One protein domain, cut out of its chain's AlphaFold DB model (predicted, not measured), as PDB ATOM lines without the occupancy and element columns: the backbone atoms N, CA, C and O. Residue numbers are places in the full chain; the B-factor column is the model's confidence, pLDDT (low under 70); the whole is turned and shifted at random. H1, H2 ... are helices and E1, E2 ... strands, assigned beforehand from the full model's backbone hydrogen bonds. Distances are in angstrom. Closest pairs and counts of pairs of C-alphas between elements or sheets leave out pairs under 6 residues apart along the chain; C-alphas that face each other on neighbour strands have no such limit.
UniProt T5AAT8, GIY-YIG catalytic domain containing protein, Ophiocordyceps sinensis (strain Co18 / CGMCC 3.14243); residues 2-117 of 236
ATOM      1  N   VAL A   2     -21.889  19.598  19.287       92.62
ATOM      2  CA  VAL A   2     -21.486  19.966  17.908       92.62
ATOM      3  C   VAL A   2     -21.263  21.474  17.693       92.62
ATOM      4  O   VAL A   2     -20.316  21.853  17.013       92.62
ATOM      5  N   ALA A   3     -22.104  22.340  18.272       92.50
ATOM      6  CA  ALA A   3     -22.006  23.791  18.084       92.50
ATOM      7  C   ALA A   3     -20.657  24.359  18.569       92.50
ATOM      8  O   ALA A   3     -19.936  24.983  17.795       92.50
ATOM      9  N   ALA A   4     -20.277  24.064  19.817       94.19
ATOM     10  CA  ALA A   4     -19.009  24.512  20.395       94.19
ATOM     11  C   ALA A   4     -17.801  24.066  19.554       94.19
ATOM     12  O   ALA A   4     -16.949  24.889  19.239       94.19
ATOM     13  N   LEU A   5     -17.789  22.808  19.098       95.56
ATOM     14  CA  LEU A   5     -16.708  22.264  18.269       95.56
ATOM     15  C   LEU A   5     -16.576  22.981  16.917       95.56
ATOM     16  O   LEU A   5     -15.463  23.215  16.453       95.56
ATOM     17  N   LYS A   6     -17.693  23.364  16.281       93.81
ATOM     18  CA  LYS A   6     -17.653  24.142  15.031       93.81
ATOM     19  C   LYS A   6     -17.034  25.525  15.246       93.81
ATOM     20  O   LYS A   6     -16.205  25.947  14.442       93.81
ATOM     21  N   PHE A   7     -17.408  26.206  16.330       94.69
ATOM     22  CA  PHE A   7     -16.848  27.517  16.664       94.69
ATOM     23  C   PHE A   7     -15.356  27.421  17.019       94.69
ATOM     24  O   PHE A   7     -14.542  28.183  16.502       94.69
ATOM     25  N   GLU A   8     -14.983  26.442  17.848       94.38
ATOM     26  CA  GLU A   8     -13.596  26.174  18.234       94.38
ATOM     27  C   GLU A   8     -12.720  25.881  17.014       94.38
ATOM     28  O   GLU A   8     -11.647  26.470  16.867       94.38
ATOM     29  N   TRP A   9     -13.181  25.014  16.107       92.38
ATOM     30  CA  TRP A   9     -12.445  24.692  14.889       92.38
ATOM     31  C   TRP A   9     -12.231  25.930  14.012       92.38
ATOM     32  O   TRP A   9     -11.114  26.148  13.535       92.38
ATOM     33  N   ALA A  10     -13.266  26.761  13.846       92.00
ATOM     34  CA  ALA A  10     -13.198  27.989  13.057       92.00
ATOM     35  C   ALA A  10     -12.212  29.010  13.653       92.00
ATOM     36  O   ALA A  10     -11.431  29.611  12.916       92.00
ATOM     37  N   LEU A  11     -12.195  29.161  14.983       90.88
ATOM     38  CA  LEU A  11     -11.262  30.042  15.696       90.88
ATOM     39  C   LEU A  11      -9.821  29.506  15.677       90.88
ATOM     40  O   LEU A  11      -8.853  30.265  15.603       90.88
ATOM     41  N   THR A  12      -9.673  28.185  15.726       89.25
ATOM     42  CA  THR A  12      -8.387  27.481  15.697       89.25
ATOM     43  C   THR A  12      -7.731  27.568  14.319       89.25
ATOM     44  O   THR A  12      -6.502  27.680  14.234       89.25
ATOM     45  N   ASN A  13      -8.538  27.552  13.253       87.38
ATOM     46  CA  ASN A  13      -8.095  27.471  11.862       87.38
ATOM     47  C   ASN A  13      -8.630  28.636  10.998       87.38
ATOM     48  O   ASN A  13      -9.261  28.395   9.967       87.38
ATOM     49  N   PRO A  14      -8.344  29.906  11.347       84.25
ATOM     50  CA  PRO A  14      -8.934  31.064  10.662       84.25
ATOM     51  C   PRO A  14      -8.547  31.155   9.176       84.25
ATOM     52  O   PRO A  14      -9.340  31.583   8.350       84.25
ATOM     53  N   HIS A  15      -7.350  30.678   8.829       78.94
ATOM     54  CA  HIS A  15      -6.797  30.636   7.471       78.94
ATOM     55  C   HIS A  15      -7.546  29.710   6.492       78.94
ATOM     56  O   HIS A  15      -7.396  29.876   5.288       78.94
ATOM     57  N   ILE A  16      -8.332  28.747   6.986       83.25
ATOM     58  CA  ILE A  16      -9.133  27.819   6.159       83.25
ATOM     59  C   ILE A  16     -10.623  27.849   6.516       83.25
ATOM     60  O   ILE A  16     -11.420  27.111   5.941       83.25
ATOM     61  N   SER A  17     -11.016  28.677   7.485       85.19
ATOM     62  CA  SER A  17     -12.409  28.791   7.897       85.19
ATOM     63  C   SER A  17     -13.217  29.509   6.819       85.19
ATOM     64  O   SER A  17     -12.990  30.687   6.537       85.19
ATOM     65  N   LEU A  18     -14.213  28.818   6.260       85.81
ATOM     66  CA  LEU A  18     -15.162  29.395   5.299       85.81
ATOM     67  C   LEU A  18     -16.129  30.401   5.945       85.81
ATOM     68  O   LEU A  18     -16.821  31.125   5.242       85.81
ATOM     69  N   HIS A  19     -16.166  30.469   7.279       83.50
ATOM     70  CA  HIS A  19     -16.976  31.439   8.022       83.50
ATOM     71  C   HIS A  19     -16.346  32.837   8.065       83.50
ATOM     72  O   HIS A  19     -17.001  33.784   8.491       83.50
ATOM     73  N   ILE A  20     -15.076  32.958   7.671       79.12
ATOM     74  CA  ILE A  20     -14.351  34.225   7.602       79.12
ATOM     75  C   ILE A  20     -14.112  34.522   6.119       79.12
ATOM     76  O   ILE A  20     -13.443  33.704   5.473       79.12
ATOM     77  N   PRO A  21     -14.632  35.640   5.575       74.06
ATOM     78  CA  PRO A  21     -14.337  36.062   4.210       74.06
ATOM     79  C   PRO A  21     -12.831  36.201   3.996       74.06
ATOM     80  O   PRO A  21     -12.112  36.609   4.911       74.06
ATOM     81  N   GLU A  22     -12.345  35.829   2.816       70.75
ATOM     82  CA  GLU A  22     -10.908  35.749   2.536       70.75
ATOM     83  C   GLU A  22     -10.205  37.096   2.724       70.75
ATOM     84  O   GLU A  22      -9.136  37.158   3.329       70.75
ATOM     85  N   GLU A  23     -10.871  38.176   2.330       71.25
ATOM     86  CA  GLU A  23     -10.434  39.562   2.458       71.25
ATOM     87  C   GLU A  23     -10.291  40.041   3.914       71.25
ATOM     88  O   GLU A  23      -9.551  40.986   4.187       71.25
ATOM     89  N   LEU A  24     -10.951  39.373   4.868       71.50
ATOM     90  CA  LEU A  24     -10.869  39.689   6.298       71.50
ATOM     91  C   LEU A  24      -9.908  38.758   7.057       71.50
ATOM     92  O   LEU A  24      -9.682  38.952   8.256       71.50
ATOM     93  N   ARG A  25      -9.314  37.750   6.395       72.62
ATOM     94  CA  ARG A  25      -8.373  36.814   7.032       72.62
ATOM     95  C   ARG A  25      -7.022  37.492   7.267       72.62
ATOM     96  O   ARG A  25      -6.143  37.503   6.416       72.62
ATOM     97  N   LEU A  26      -6.810  37.987   8.484       66.44
ATOM     98  CA  LEU A  26      -5.533  38.597   8.894       66.44
ATOM     99  C   LEU A  26      -4.422  37.567   9.146       66.44
ATOM    100  O   LEU A  26      -3.239  37.898   9.120       66.44
ATOM    101  N   ALA A  27      -4.797  36.317   9.418       60.47
ATOM    102  CA  ALA A  27      -3.870  35.218   9.655       60.47
ATOM    103  C   ALA A  27      -3.579  34.474   8.343       60.47
ATOM    104  O   ALA A  27      -3.993  33.328   8.171       60.47
ATOM    105  N   VAL A  28      -2.878  35.122   7.411       58.91
ATOM    106  CA  VAL A  28      -2.370  34.445   6.211       58.91
ATOM    107  C   VAL A  28      -1.108  33.687   6.597       58.91
ATOM    108  O   VAL A  28      -0.129  34.252   7.083       58.91
ATOM    109  N   SER A  29      -1.145  32.370   6.434       56.38
ATOM    110  CA  SER A  29       0.021  31.532   6.663       56.38
ATOM    111  C   SER A  29       1.085  31.833   5.609       56.38
ATOM    112  O   SER A  29       0.888  31.577   4.426       56.38
ATOM    113  N   THR A  30       2.226  32.363   6.042       60.31
ATOM    114  CA  THR A  30       3.385  32.624   5.174       60.31
ATOM    115  C   THR A  30       4.278  31.397   4.987       60.31
ATOM    116  O   THR A  30       5.253  31.449   4.244       60.31
ATOM    117  N   GLN A  31       3.981  30.284   5.670       62.44
ATOM    118  CA  GLN A  31       4.783  29.062   5.637       62.44
ATOM    119  C   GLN A  31       3.936  27.879   5.191       62.44
ATOM    120  O   GLN A  31       2.844  27.676   5.701       62.44
ATOM    121  N   SER A  32       4.478  27.026   4.332       68.88
ATOM    122  CA  SER A  32       3.817  25.782   3.928       68.88
ATOM    123  C   SER A  32       4.442  24.587   4.640       68.88
ATOM    124  O   SER A  32       5.644  24.548   4.909       68.88
ATOM    125  N   LYS A  33       3.621  23.597   4.985       74.62
ATOM    126  CA  LYS A  33       4.086  22.279   5.423       74.62
ATOM    127  C   LYS A  33       4.725  21.547   4.236       74.62
ATOM    128  O   LYS A  33       4.502  21.890   3.079       74.62
ATOM    129  N   ARG A  34       5.458  20.465   4.519       76.31
ATOM    130  CA  ARG A  34       6.111  19.622   3.496       76.31
ATOM    131  C   ARG A  34       5.134  19.023   2.467       76.31
ATOM    132  O   ARG A  34       5.555  18.641   1.388       76.31
ATOM    133  N   ASN A  35       3.844  18.962   2.798       77.94
ATOM    134  CA  ASN A  35       2.760  18.487   1.936       77.94
ATOM    135  C   ASN A  35       2.031  19.612   1.169       77.94
ATOM    136  O   ASN A  35       0.931  19.386   0.679       77.94
ATOM    137  N   GLY A  36       2.586  20.827   1.120       74.00
ATOM    138  CA  GLY A  36       2.006  21.964   0.394       74.00
ATOM    139  C   GLY A  36       0.841  22.663   1.101       74.00
ATOM    140  O   GLY A  36       0.422  23.727   0.661       74.00
ATOM    141  N   MET A  37       0.337  22.125   2.219       69.38
ATOM    142  CA  MET A  37      -0.718  22.793   2.983       69.38
ATOM    143  C   MET A  37      -0.163  23.966   3.803       69.38
ATOM    144  O   MET A  37       0.904  23.820   4.412       69.38
ATOM    145  N   PRO A  38      -0.905  25.081   3.932       67.94
ATOM    146  CA  PRO A  38      -0.502  26.189   4.786       67.94
ATOM    147  C   PRO A  38      -0.252  25.729   6.232       67.94
ATOM    148  O   PRO A  38      -1.002  24.943   6.823       67.94
ATOM    149  N   LYS A  39       0.845  26.193   6.821       70.00
ATOM    150  CA  LYS A  39       1.215  25.920   8.209       70.00
ATOM    151  C   LYS A  39       0.469  26.891   9.109       70.00
ATOM    152  O   LYS A  39       0.460  28.093   8.875       70.00
ATOM    153  N   ARG A  40      -0.138  26.388  10.176       70.06
ATOM    154  CA  ARG A  40      -0.871  27.229  11.123       70.06
ATOM    155  C   ARG A  40       0.030  28.353  11.657       70.06
ATOM    156  O   ARG A  40       1.090  28.069  12.214       70.06
ATOM    157  N   ALA A  41      -0.395  29.604  11.474       68.12
ATOM    158  CA  ALA A  41       0.276  30.757  12.061       68.12
ATOM    159  C   ALA A  41       0.166  30.706  13.594       68.12
ATOM    160  O   ALA A  41      -0.839  30.232  14.134       68.12
ATOM    161  N   ALA A  42       1.199  31.176  14.294       70.69
ATOM    162  CA  ALA A  42       1.156  31.284  15.747       70.69
ATOM    163  C   ALA A  42       0.075  32.292  16.163       70.69
ATOM    164  O   ALA A  42      -0.049  33.371  15.579       70.69
ATOM    165  N   HIS A  43      -0.717  31.935  17.172       79.06
ATOM    166  CA  HIS A  43      -1.763  32.810  17.686       79.06
ATOM    167  C   HIS A  43      -1.139  33.955  18.488       79.06
ATOM    168  O   HIS A  43      -0.498  33.723  19.507       79.06
ATOM    169  N   SER A  44      -1.340  35.191  18.031       87.69
ATOM    170  CA  SER A  44      -1.104  36.399  18.826       87.69
ATOM    171  C   SER A  44      -2.421  36.903  19.409       87.69
ATOM    172  O   SER A  44      -3.482  36.656  18.836       87.69
ATOM    173  N   LEU A  45      -2.373  37.669  20.503       89.06
ATOM    174  CA  LEU A  45      -3.583  38.238  21.108       89.06
ATOM    175  C   LEU A  45      -4.400  39.056  20.092       89.06
ATOM    176  O   LEU A  45      -5.613  38.900  19.999       89.06
ATOM    177  N   LYS A  46      -3.725  39.855  19.253       87.06
ATOM    178  CA  LYS A  46      -4.361  40.612  18.162       87.06
ATOM    179  C   LYS A  46      -5.039  39.689  17.142       87.06
ATOM    180  O   LYS A  46      -6.171  39.951  16.738       87.06
ATOM    181  N   SER A  47      -4.369  38.610  16.731       87.19
ATOM    182  CA  SER A  47      -4.932  37.625  15.796       87.19
ATOM    183  C   SER A  47      -6.146  36.910  16.394       87.19
ATOM    184  O   SER A  47      -7.160  36.745  15.724       87.19
ATOM    185  N   VAL A  48      -6.090  36.522  17.668       90.44
ATOM    186  CA  VAL A  48      -7.216  35.859  18.337       90.44
ATOM    187  C   VAL A  48      -8.406  36.809  18.465       90.44
ATOM    188  O   VAL A  48      -9.503  36.438  18.061       90.44
ATOM    189  N   MET A  49      -8.202  38.041  18.946       92.44
ATOM    190  CA  MET A  49      -9.297  39.009  19.126       92.44
ATOM    191  C   MET A  49      -9.954  39.401  17.805       92.44
ATOM    192  O   MET A  49     -11.177  39.515  17.736       92.44
ATOM    193  N   SER A  50      -9.159  39.556  16.746       89.31
ATOM    194  CA  SER A  50      -9.692  39.879  15.424       89.31
ATOM    195  C   SER A  50     -10.540  38.758  14.836       89.31
ATOM    196  O   SER A  50     -11.682  39.002  14.453       89.31
ATOM    197  N   ASN A  51     -10.031  37.525  14.837       90.62
ATOM    198  CA  ASN A  51     -10.790  36.371  14.354       90.62
ATOM    199  C   ASN A  51     -12.015  36.085  15.231       90.62
ATOM    200  O   ASN A  51     -13.073  35.758  14.704       90.62
ATOM    201  N   LEU A  52     -11.910  36.254  16.552       93.12
ATOM    202  CA  LEU A  52     -13.051  36.122  17.455       93.12
ATOM    203  C   LEU A  52     -14.146  37.137  17.110       93.12
ATOM    204  O   LEU A  52     -15.310  36.756  17.017       93.12
ATOM    205  N   HIS A  53     -13.778  38.400  16.861       92.25
ATOM    206  CA  HIS A  53     -14.729  39.430  16.448       92.25
ATOM    207  C   HIS A  53     -15.433  39.034  15.146       92.25
ATOM    208  O   HIS A  53     -16.661  38.976  15.126       92.25
ATOM    209  N   LEU A  54     -14.667  38.655  14.117       90.81
ATOM    210  CA  LEU A  54     -15.191  38.209  12.821       90.81
ATOM    211  C   LEU A  54     -16.131  37.005  12.947       90.81
ATOM    212  O   LEU A  54     -17.194  36.980  12.335       90.81
ATOM    213  N   LEU A  55     -15.790  36.018  13.776       92.38
ATOM    214  CA  LEU A  55     -16.644  34.848  13.974       92.38
ATOM    215  C   LEU A  55     -17.938  35.195  14.710       92.38
ATOM    216  O   LEU A  55     -18.970  34.618  14.394       92.38
ATOM    217  N   THR A  56     -17.924  36.141  15.654       92.25
ATOM    218  CA  THR A  56     -19.149  36.538  16.376       92.25
ATOM    219  C   THR A  56     -20.161  37.305  15.524       92.25
ATOM    220  O   THR A  56     -21.333  37.356  15.895       92.25
ATOM    221  N   VAL A  57     -19.725  37.873  14.397       89.75
ATOM    222  CA  VAL A  57     -20.565  38.607  13.432       89.75
ATOM    223  C   VAL A  57     -20.838  37.804  12.156       89.75
ATOM    224  O   VAL A  57     -21.742  38.146  11.401       89.75
ATOM    225  N   ALA A  58     -20.095  36.719  11.916       89.50
ATOM    226  CA  ALA A  58     -20.284  35.860  10.754       89.50
ATOM    227  C   ALA A  58     -21.689  35.226  10.753       89.50
ATOM    228  O   ALA A  58     -22.104  34.700  11.792       89.50
ATOM    229  N   PRO A  59     -22.392  35.154   9.604       88.62
ATOM    230  CA  PRO A  59     -23.773  34.660   9.534       88.62
ATOM    231  C   PRO A  59     -23.994  33.290  10.191       88.62
ATOM    232  O   PRO A  59     -25.034  33.034  10.790       88.62
ATOM    233  N   SER A  60     -22.988  32.410  10.144       90.19
ATOM    234  CA  SER A  60     -23.062  31.068  10.733       90.19
ATOM    235  C   SER A  60     -23.176  31.048  12.263       90.19
ATOM    236  O   SER A  60     -23.697  30.076  12.810       90.19
ATOM    237  N   PHE A  61     -22.691  32.086  12.949       91.56
ATOM    238  CA  PHE A  61     -22.655  32.165  14.417       91.56
ATOM    239  C   PHE A  61     -23.334  33.425  14.972       91.56
ATOM    240  O   PHE A  61     -23.585  33.505  16.177       91.56
ATOM    241  N   ALA A  62     -23.674  34.386  14.109       89.38
ATOM    242  CA  ALA A  62     -24.212  35.695  14.469       89.38
ATOM    243  C   ALA A  62     -25.500  35.636  15.295       89.38
ATOM    244  O   ALA A  62     -25.784  36.584  16.010       89.38
ATOM    245  N   ARG A  63     -26.265  34.541  15.236       90.56
ATOM    246  CA  ARG A  63     -27.519  34.382  15.997       90.56
ATOM    247  C   ARG A  63     -27.443  33.319  17.093       90.56
ATOM    248  O   ARG A  63     -28.429  33.025  17.756       90.56
ATOM    249  N   TRP A  64     -26.264  32.746  17.338       93.00
ATOM    250  CA  TRP A  64     -26.088  31.801  18.445       93.00
ATOM    251  C   TRP A  64     -26.142  32.533  19.788       93.00
ATOM    252  O   TRP A  64     -25.565  33.615  19.889       93.00
ATOM    253  N   PRO A  65     -26.740  31.974  20.850       93.19
ATOM    254  CA  PRO A  65     -26.839  32.636  22.152       93.19
ATOM    255  C   PRO A  65     -25.505  32.580  22.927       93.19
ATOM    256  O   PRO A  65     -25.390  31.934  23.966       93.19
ATOM    257  N   LEU A  66     -24.475  33.245  22.400       93.56
ATOM    258  CA  LEU A  66     -23.115  33.257  22.940       93.56
ATOM    259  C   LEU A  66     -22.948  34.299  24.052       93.56
ATOM    260  O   LEU A  66     -23.541  35.377  24.009       93.56
ATOM    261  N   ASN A  67     -22.090  33.986  25.019       94.06
ATOM    262  CA  ASN A  67     -21.563  34.936  25.996       94.06
ATOM    263  C   ASN A  67     -20.042  34.963  25.853       94.06
ATOM    264  O   ASN A  67     -19.416  33.906  25.753       94.06
ATOM    265  N   LEU A  68     -19.448  36.152  25.868       94.44
ATOM    266  CA  LEU A  68     -18.003  36.326  25.849       94.44
ATOM    267  C   LEU A  68     -17.527  36.752  27.236       94.44
ATOM    268  O   LEU A  68     -17.870  37.833  27.705       94.44
ATOM    269  N   HIS A  69     -16.738  35.899  27.886       94.81
ATOM    270  CA  HIS A  69     -16.191  36.154  29.215       94.81
ATOM    271  C   HIS A  69     -14.726  36.580  29.104       94.81
ATOM    272  O   HIS A  69     -13.904  35.852  28.549       94.81
ATOM    273  N   PHE A  70     -14.392  37.743  29.657       94.31
ATOM    274  CA  PHE A  70     -13.015  38.201  29.798       94.31
ATOM    275  C   PHE A  70     -12.547  38.046  31.235       94.31
ATOM    276  O   PHE A  70     -13.070  38.700  32.134       94.31
ATOM    277  N   LEU A  71     -11.518  37.221  31.415       92.00
ATOM    278  CA  LEU A  71     -10.912  36.965  32.722       92.00
ATOM    279  C   LEU A  71      -9.629  37.779  32.958       92.00
ATOM    280  O   LEU A  71      -9.170  37.945  34.083       92.00
ATOM    281  N   ALA A  72      -9.061  38.332  31.883       91.06
ATOM    282  CA  ALA A  72      -7.837  39.125  31.902       91.06
ATOM    283  C   ALA A  72      -8.084  40.525  31.323       91.06
ATOM    284  O   ALA A  72      -8.684  40.674  30.251       91.06
ATOM    285  N   ARG A  73      -7.591  41.561  32.019       92.19
ATOM    286  CA  ARG A  73      -7.770  42.975  31.629       92.19
ATOM    287  C   ARG A  73      -7.138  43.285  30.276       92.19
ATOM    288  O   ARG A  73      -7.740  43.975  29.461       92.19
ATOM    289  N   GLU A  74      -5.958  42.736  30.025       92.75
ATOM    290  CA  GLU A  74      -5.222  42.885  28.766       92.75
ATOM    291  C   GLU A  74      -5.989  42.330  27.559       92.75
ATOM    292  O   GLU A  74      -6.057  42.978  26.514       92.75
ATOM    293  N   ALA A  75      -6.638  41.171  27.714       93.06
ATOM    294  CA  ALA A  75      -7.442  40.555  26.668       93.06
ATOM    295  C   ALA A  75      -8.679  41.402  26.350       93.06
ATOM    296  O   ALA A  75      -8.992  41.637  25.183       93.06
ATOM    297  N   HIS A  76      -9.341  41.915  27.389       94.94
ATOM    298  CA  HIS A  76     -10.480  42.810  27.238       94.94
ATOM    299  C   HIS A  76     -10.093  44.144  26.577       94.94
ATOM    300  O   HIS A  76     -10.767  44.592  25.653       94.94
ATOM    301  N   ALA A  77      -8.975  44.752  26.984       94.44
ATOM    302  CA  ALA A  77      -8.471  45.976  26.364       94.44
ATOM    303  C   ALA A  77      -8.093  45.759  24.887       94.44
ATOM    304  O   ALA A  77      -8.380  46.603  24.036       94.44
ATOM    305  N   ALA A  78      -7.493  44.611  24.553       93.94
ATOM    306  CA  ALA A  78      -7.197  44.247  23.169       93.94
ATOM    307  C   ALA A  78      -8.475  44.072  22.328       93.94
ATOM    308  O   ALA A  78      -8.508  44.503  21.173       93.94
ATOM    309  N   TRP A  79      -9.527  43.490  22.909       94.19
ATOM    310  CA  TRP A  79     -10.843  43.383  22.281       94.19
ATOM    311  C   TRP A  79     -11.488  44.750  22.031       94.19
ATOM    312  O   TRP A  79     -11.940  45.016  20.917       94.19
ATOM    313  N   GLU A  80     -11.508  45.641  23.025       93.94
ATOM    314  CA  GLU A  80     -12.064  46.994  22.870       93.94
ATOM    315  C   GLU A  80     -11.293  47.799  21.819       93.94
ATOM    316  O   GLU A  80     -11.898  48.412  20.940       93.94
ATOM    317  N   LYS A  81      -9.959  47.717  21.827       93.44
ATOM    318  CA  LYS A  81      -9.114  48.360  20.813       93.44
ATOM    319  C   LYS A  81      -9.404  47.842  19.401       93.44
ATOM    320  O   LYS A  81      -9.459  48.627  18.454       93.44
ATOM    321  N   TRP A  82      -9.565  46.528  19.240       91.12
ATOM    322  CA  TRP A  82      -9.878  45.935  17.939       91.12
ATOM    323  C   TRP A  82     -11.279  46.328  17.464       91.12
ATOM    324  O   TRP A  82     -11.440  46.835  16.358       91.12
ATOM    325  N   THR A  83     -12.290  46.139  18.308       91.06
ATOM    326  CA  THR A  83     -13.686  46.436  17.957       91.06
ATOM    327  C   THR A  83     -13.938  47.923  17.718       91.06
ATOM    328  O   THR A  83     -14.785  48.247  16.897       91.06
ATOM    329  N   GLY A  84     -13.181  48.822  18.359       89.00
ATOM    330  CA  GLY A  84     -13.252  50.264  18.104       89.00
ATOM    331  C   GLY A  84     -12.549  50.737  16.825       89.00
ATOM    332  O   GLY A  84     -12.824  51.838  16.364       89.00
ATOM    333  N   SER A  85     -11.645  49.936  16.248       87.88
ATOM    334  CA  SER A  85     -10.935  50.266  14.996       87.88
ATOM    335  C   SER A  85     -11.427  49.471  13.784       87.88
ATOM    336  O   SER A  85     -11.122  49.821  12.647       87.88
ATOM    337  N   SER A  86     -12.170  48.391  14.020       84.81
ATOM    338  CA  SER A  86     -12.719  47.520  12.988       84.81
ATOM    339  C   SER A  86     -13.888  48.196  12.259       84.81
ATOM    340  O   SER A  86     -14.774  48.731  12.920       84.81
ATOM    341  N   PRO A  87     -13.968  48.092  10.920       79.31
ATOM    342  CA  PRO A  87     -15.115  48.590  10.158       79.31
ATOM    343  C   PRO A  87     -16.376  47.737  10.366       79.31
ATOM    344  O   PRO A  87     -17.486  48.201  10.129       79.31
ATOM    345  N   CYS A  88     -16.219  46.480  10.796       79.94
ATOM    346  CA  CYS A  88     -17.345  45.596  11.076       79.94
ATOM    347  C   CYS A  88     -18.006  45.972  12.416       79.94
ATOM    348  O   CYS A  88     -17.280  46.081  13.413       79.94
ATOM    349  N   PRO A  89     -19.340  46.162  12.465       81.25
ATOM    350  CA  PRO A  89     -20.038  46.533  13.688       81.25
ATOM    351  C   PRO A  89     -20.039  45.390  14.704       81.25
ATOM    352  O   PRO A  89     -20.011  44.210  14.362       81.25
ATOM    353  N   ARG A  90     -20.136  45.749  15.986       84.44
ATOM    354  CA  ARG A  90     -20.296  44.766  17.062       84.44
ATOM    355  C   ARG A  90     -21.679  44.131  16.966       84.44
ATOM    356  O   ARG A  90     -22.668  44.827  16.757       84.44
ATOM    357  N   ARG A  91     -21.755  42.821  17.206       85.56
ATOM    358  CA  ARG A  91     -23.031  42.107  17.292       85.56
ATOM    359  C   ARG A  91     -23.914  42.704  18.413       85.56
ATOM    360  O   ARG A  91     -23.503  42.618  19.573       85.56
ATOM    361  N   PRO A  92     -25.131  43.206  18.114       76.81
ATOM    362  CA  PRO A  92     -26.000  43.867  19.100       76.81
ATOM    363  C   PRO A  92     -26.418  42.998  20.302       76.81
ATOM    364  O   PRO A  92     -26.595  43.520  21.396       76.81
ATOM    365  N   GLY A  93     -26.527  41.673  20.135       81.25
ATOM    366  CA  GLY A  93     -26.957  40.732  21.189       81.25
ATOM    367  C   GLY A  93     -25.838  39.995  21.944       81.25
ATOM    368  O   GLY A  93     -26.119  39.137  22.786       81.25
ATOM    369  N   LEU A  94     -24.559  40.264  21.651       90.69
ATOM    370  CA  LEU A  94     -23.448  39.544  22.285       90.69
ATOM    371  C   LEU A  94     -23.206  40.055  23.713       90.69
ATOM    372  O   LEU A  94     -22.666  41.143  23.912       90.69
ATOM    373  N   ARG A  95     -23.534  39.240  24.722       92.19
ATOM    374  CA  ARG A  95     -23.238  39.566  26.126       92.19
ATOM    375  C   ARG A  95     -21.738  39.456  26.389       92.19
ATOM    376  O   ARG A  95     -21.157  38.388  26.203       92.19
ATOM    377  N   ILE A  96     -21.132  40.546  26.853       93.31
ATOM    378  CA  ILE A  96     -19.721  40.596  27.246       93.31
ATOM    379  C   ILE A  96     -19.644  40.745  28.760       93.31
ATOM    380  O   ILE A  96     -20.085  41.747  29.319       93.31
ATOM    381  N   LEU A  97     -19.077  39.737  29.408       93.06
ATOM    382  CA  LEU A  97     -18.949  39.626  30.854       93.06
ATOM    383  C   LEU A  97     -17.473  39.752  31.231       93.06
ATOM    384  O   LEU A  97     -16.597  39.274  30.509       93.06
ATOM    385  N   LYS A  98     -17.193  40.426  32.344       91.75
ATOM    386  CA  LYS A  98     -15.832  40.715  32.809       91.75
ATOM    387  C   LYS A  98     -15.692  40.177  34.225       91.75
ATOM    388  O   LYS A  98     -16.493  40.542  35.080       91.75
ATOM    389  N   ASP A  99     -14.683  39.350  34.453       87.56
ATOM    390  CA  ASP A  99     -14.349  38.808  35.769       87.56
ATOM    391  C   ASP A  99     -12.827  38.835  35.943       87.56
ATOM    392  O   ASP A  99     -12.116  37.886  35.626       87.56
ATOM    393  N   PHE A 100     -12.309  40.002  36.335       84.81
ATOM    394  CA  PHE A 100     -10.873  40.227  36.456       84.81
ATOM    395  C   PHE A 100     -10.385  39.889  37.862       84.81
ATOM    396  O   PHE A 100     -10.840  40.482  38.841       84.81
ATOM    397  N   VAL A 101      -9.372  39.030  37.957       71.31
ATOM    398  CA  VAL A 101      -8.686  38.767  39.227       71.31
ATOM    399  C   VAL A 101      -7.853  39.996  39.625       71.31
ATOM    400  O   VAL A 101      -7.172  40.596  38.793       71.31
ATOM    401  N   ALA A 102      -7.945  40.416  40.891       61.06
ATOM    402  CA  ALA A 102      -7.326  41.647  41.393       61.06
ATOM    403  C   ALA A 102      -5.834  41.507  41.764       61.06
ATOM    404  O   ALA A 102      -5.126  42.509  41.747       61.06
ATOM    405  N   SER A 103      -5.336  40.301  42.067       56.66
ATOM    406  CA  SER A 103      -3.906  40.036  42.288       56.66
ATOM    407  C   SER A 103      -3.552  38.576  41.983       56.66
ATOM    408  O   SER A 103      -4.389  37.689  42.129       56.66
ATOM    409  N   ALA A 104      -2.308  38.334  41.561       55.22
ATOM    410  CA  ALA A 104      -1.766  36.993  41.330       55.22
ATOM    411  C   ALA A 104      -1.517  36.202  42.634       55.22
ATOM    412  O   ALA A 104      -1.327  34.992  42.579       55.22
ATOM    413  N   ASP A 105      -1.563  36.881  43.788       52.06
ATOM    414  CA  ASP A 105      -1.269  36.323  45.118       52.06
ATOM    415  C   ASP A 105      -2.525  35.970  45.932       52.06
ATOM    416  O   ASP A 105      -2.429  35.520  47.075       52.06
ATOM    417  N   ALA A 106      -3.724  36.170  45.377       53.56
ATOM    418  CA  ALA A 106      -4.935  35.644  45.989       53.56
ATOM    419  C   ALA A 106      -4.954  34.126  45.766       53.56
ATOM    420  O   ALA A 106      -5.109  33.669  44.633       53.56
ATOM    421  N   ALA A 107      -4.750  33.360  46.845       51.56
ATOM    422  CA  ALA A 107      -4.899  31.906  46.875       51.56
ATOM    423  C   ALA A 107      -6.122  31.458  46.061       51.56
ATOM    424  O   ALA A 107      -7.117  32.177  46.051       51.56
ATOM    425  N   ALA A 108      -6.026  30.295  45.402       54.25
ATOM    426  CA  ALA A 108      -7.071  29.704  44.565       54.25
ATOM    427  C   ALA A 108      -8.448  29.774  45.251       54.25
ATOM    428  O   ALA A 108      -8.807  28.935  46.071       54.25
ATOM    429  N   ASP A 109      -9.174  30.842  44.945       57.12
ATOM    430  CA  ASP A 109     -10.506  31.128  45.433       57.12
ATOM    431  C   ASP A 109     -11.450  30.561  44.376       57.12
ATOM    432  O   ASP A 109     -11.539  31.088  43.263       57.12
ATOM    433  N   ASP A 110     -12.128  29.461  44.713       62.53
ATOM    434  CA  ASP A 110     -13.080  28.756  43.841       62.53
ATOM    435  C   ASP A 110     -14.243  29.656  43.371       62.53
ATOM    436  O   ASP A 110     -15.066  29.247  42.555       62.53
ATOM    437  N   THR A 111     -14.328  30.896  43.862       68.62
ATOM    438  CA  THR A 111     -15.377  31.862  43.527       68.62
ATOM    439  C   THR A 111     -15.027  32.822  42.386       68.62
ATOM    440  O   THR A 111     -15.808  33.738  42.122       68.62
ATOM    441  N   ARG A 112     -13.887  32.649  41.692       72.69
ATOM    442  CA  ARG A 112     -13.420  33.602  40.659       72.69
ATOM    443  C   ARG A 112     -12.999  32.958  39.339       72.69
ATOM    444  O   ARG A 112     -12.601  31.793  39.272       72.69
ATOM    445  N   GLY A 113     -13.028  33.744  38.267       82.75
ATOM    446  CA  GLY A 113     -12.510  33.350  36.962       82.75
ATOM    447  C   GLY A 113     -13.280  32.172  36.363       82.75
ATOM    448  O   GLY A 113     -14.508  32.142  36.365       82.75
ATOM    449  N   ILE A 114     -12.560  31.166  35.857       87.38
ATOM    450  CA  ILE A 114     -13.202  29.949  35.328       87.38
ATOM    451  C   ILE A 114     -13.913  29.133  36.414       87.38
ATOM    452  O   ILE A 114     -14.842  28.399  36.091       87.38
ATOM    453  N   HIS A 115     -13.503  29.260  37.680       86.50
ATOM    454  CA  HIS A 115     -14.062  28.496  38.798       86.50
ATOM    455  C   HIS A 115     -15.414  29.057  39.258       86.50
ATOM    456  O   HIS A 115     -16.273  28.302  39.702       86.50
ATOM    457  N   ALA A 116     -15.648  30.353  39.031       86.44
ATOM    458  CA  ALA A 116     -16.936  31.001  39.266       86.44
ATOM    459  C   ALA A 116     -18.025  30.591  38.262       86.44
ATOM    460  O   ALA A 116     -19.208  30.852  38.493       86.44
ATOM    461  N   LEU A 117     -17.650  30.009  37.115       88.12
ATOM    462  CA  LEU A 117     -18.613  29.666  36.078       88.12
ATOM    463  C   LEU A 117     -19.462  28.466  36.522       88.12
ATOM    464  O   LEU A 117     -18.922  27.383  36.753       88.12
TER     465      LEU A 117
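AT A GLANCE: This is residues 2 to 117 of the 236 residues of the protein "GIY-YIG catalytic domain containing protein" of Ophiocordyceps sinensis (strain Co18 / CGMCC 3.14243) (UniProt T5AAT8). With little regular structure, the model is a core of three helices, H2 in the middle between H1 and H3, with a parallel sheet, E1 and E2, near H3; residues 103 to 111 stick out. The printed part has 116 residues, 45 in named elements, in the order H1 H2 E1 H3 E2: mostly helix. It is only just compact, close to loose: radius of gyration of the C-alphas 16.1 A, spans 48 by 34 by 32 A.

HOW THE PARTS SIT: H1, residues 2 to 12, and H2, residues 45 to 57, touch as a helical hairpin, opposite ways at a steep tilt of 41 degrees; their closest C-alphas, Leu 11 and Asn 51, are 6.5 A apart. H2 touches H3, residues 73 to 85, the same way at a steep 59 degrees; closest C-alphas Met 49 and Trp 79, 5.6 A. E1, residues 67 to 70, and E2, residues 95 to 98, are parallel neighbours; N 68 and O 95 are within hydrogen-bond range, 2.8 A. E1, H3, E2 form a strand-helix-strand unit, parallel strands with a helix between, its crossover right-handed. In H1, H2 and H3 every O i to N i+4 pair is within range.

IN THESE COORDINATES: H1 begins at C-alpha 2 (-21.486, 19.966, 17.908); H2 spans 18.6 A, H3 18.4 A; E2 ends at C-alpha 98 (-15.832, 40.715, 32.809).

THE WHOLE: The printed part has no cut. H1 to H2 is a long link. pLDDT is under 70 at 20 residues, among them 102 to 111.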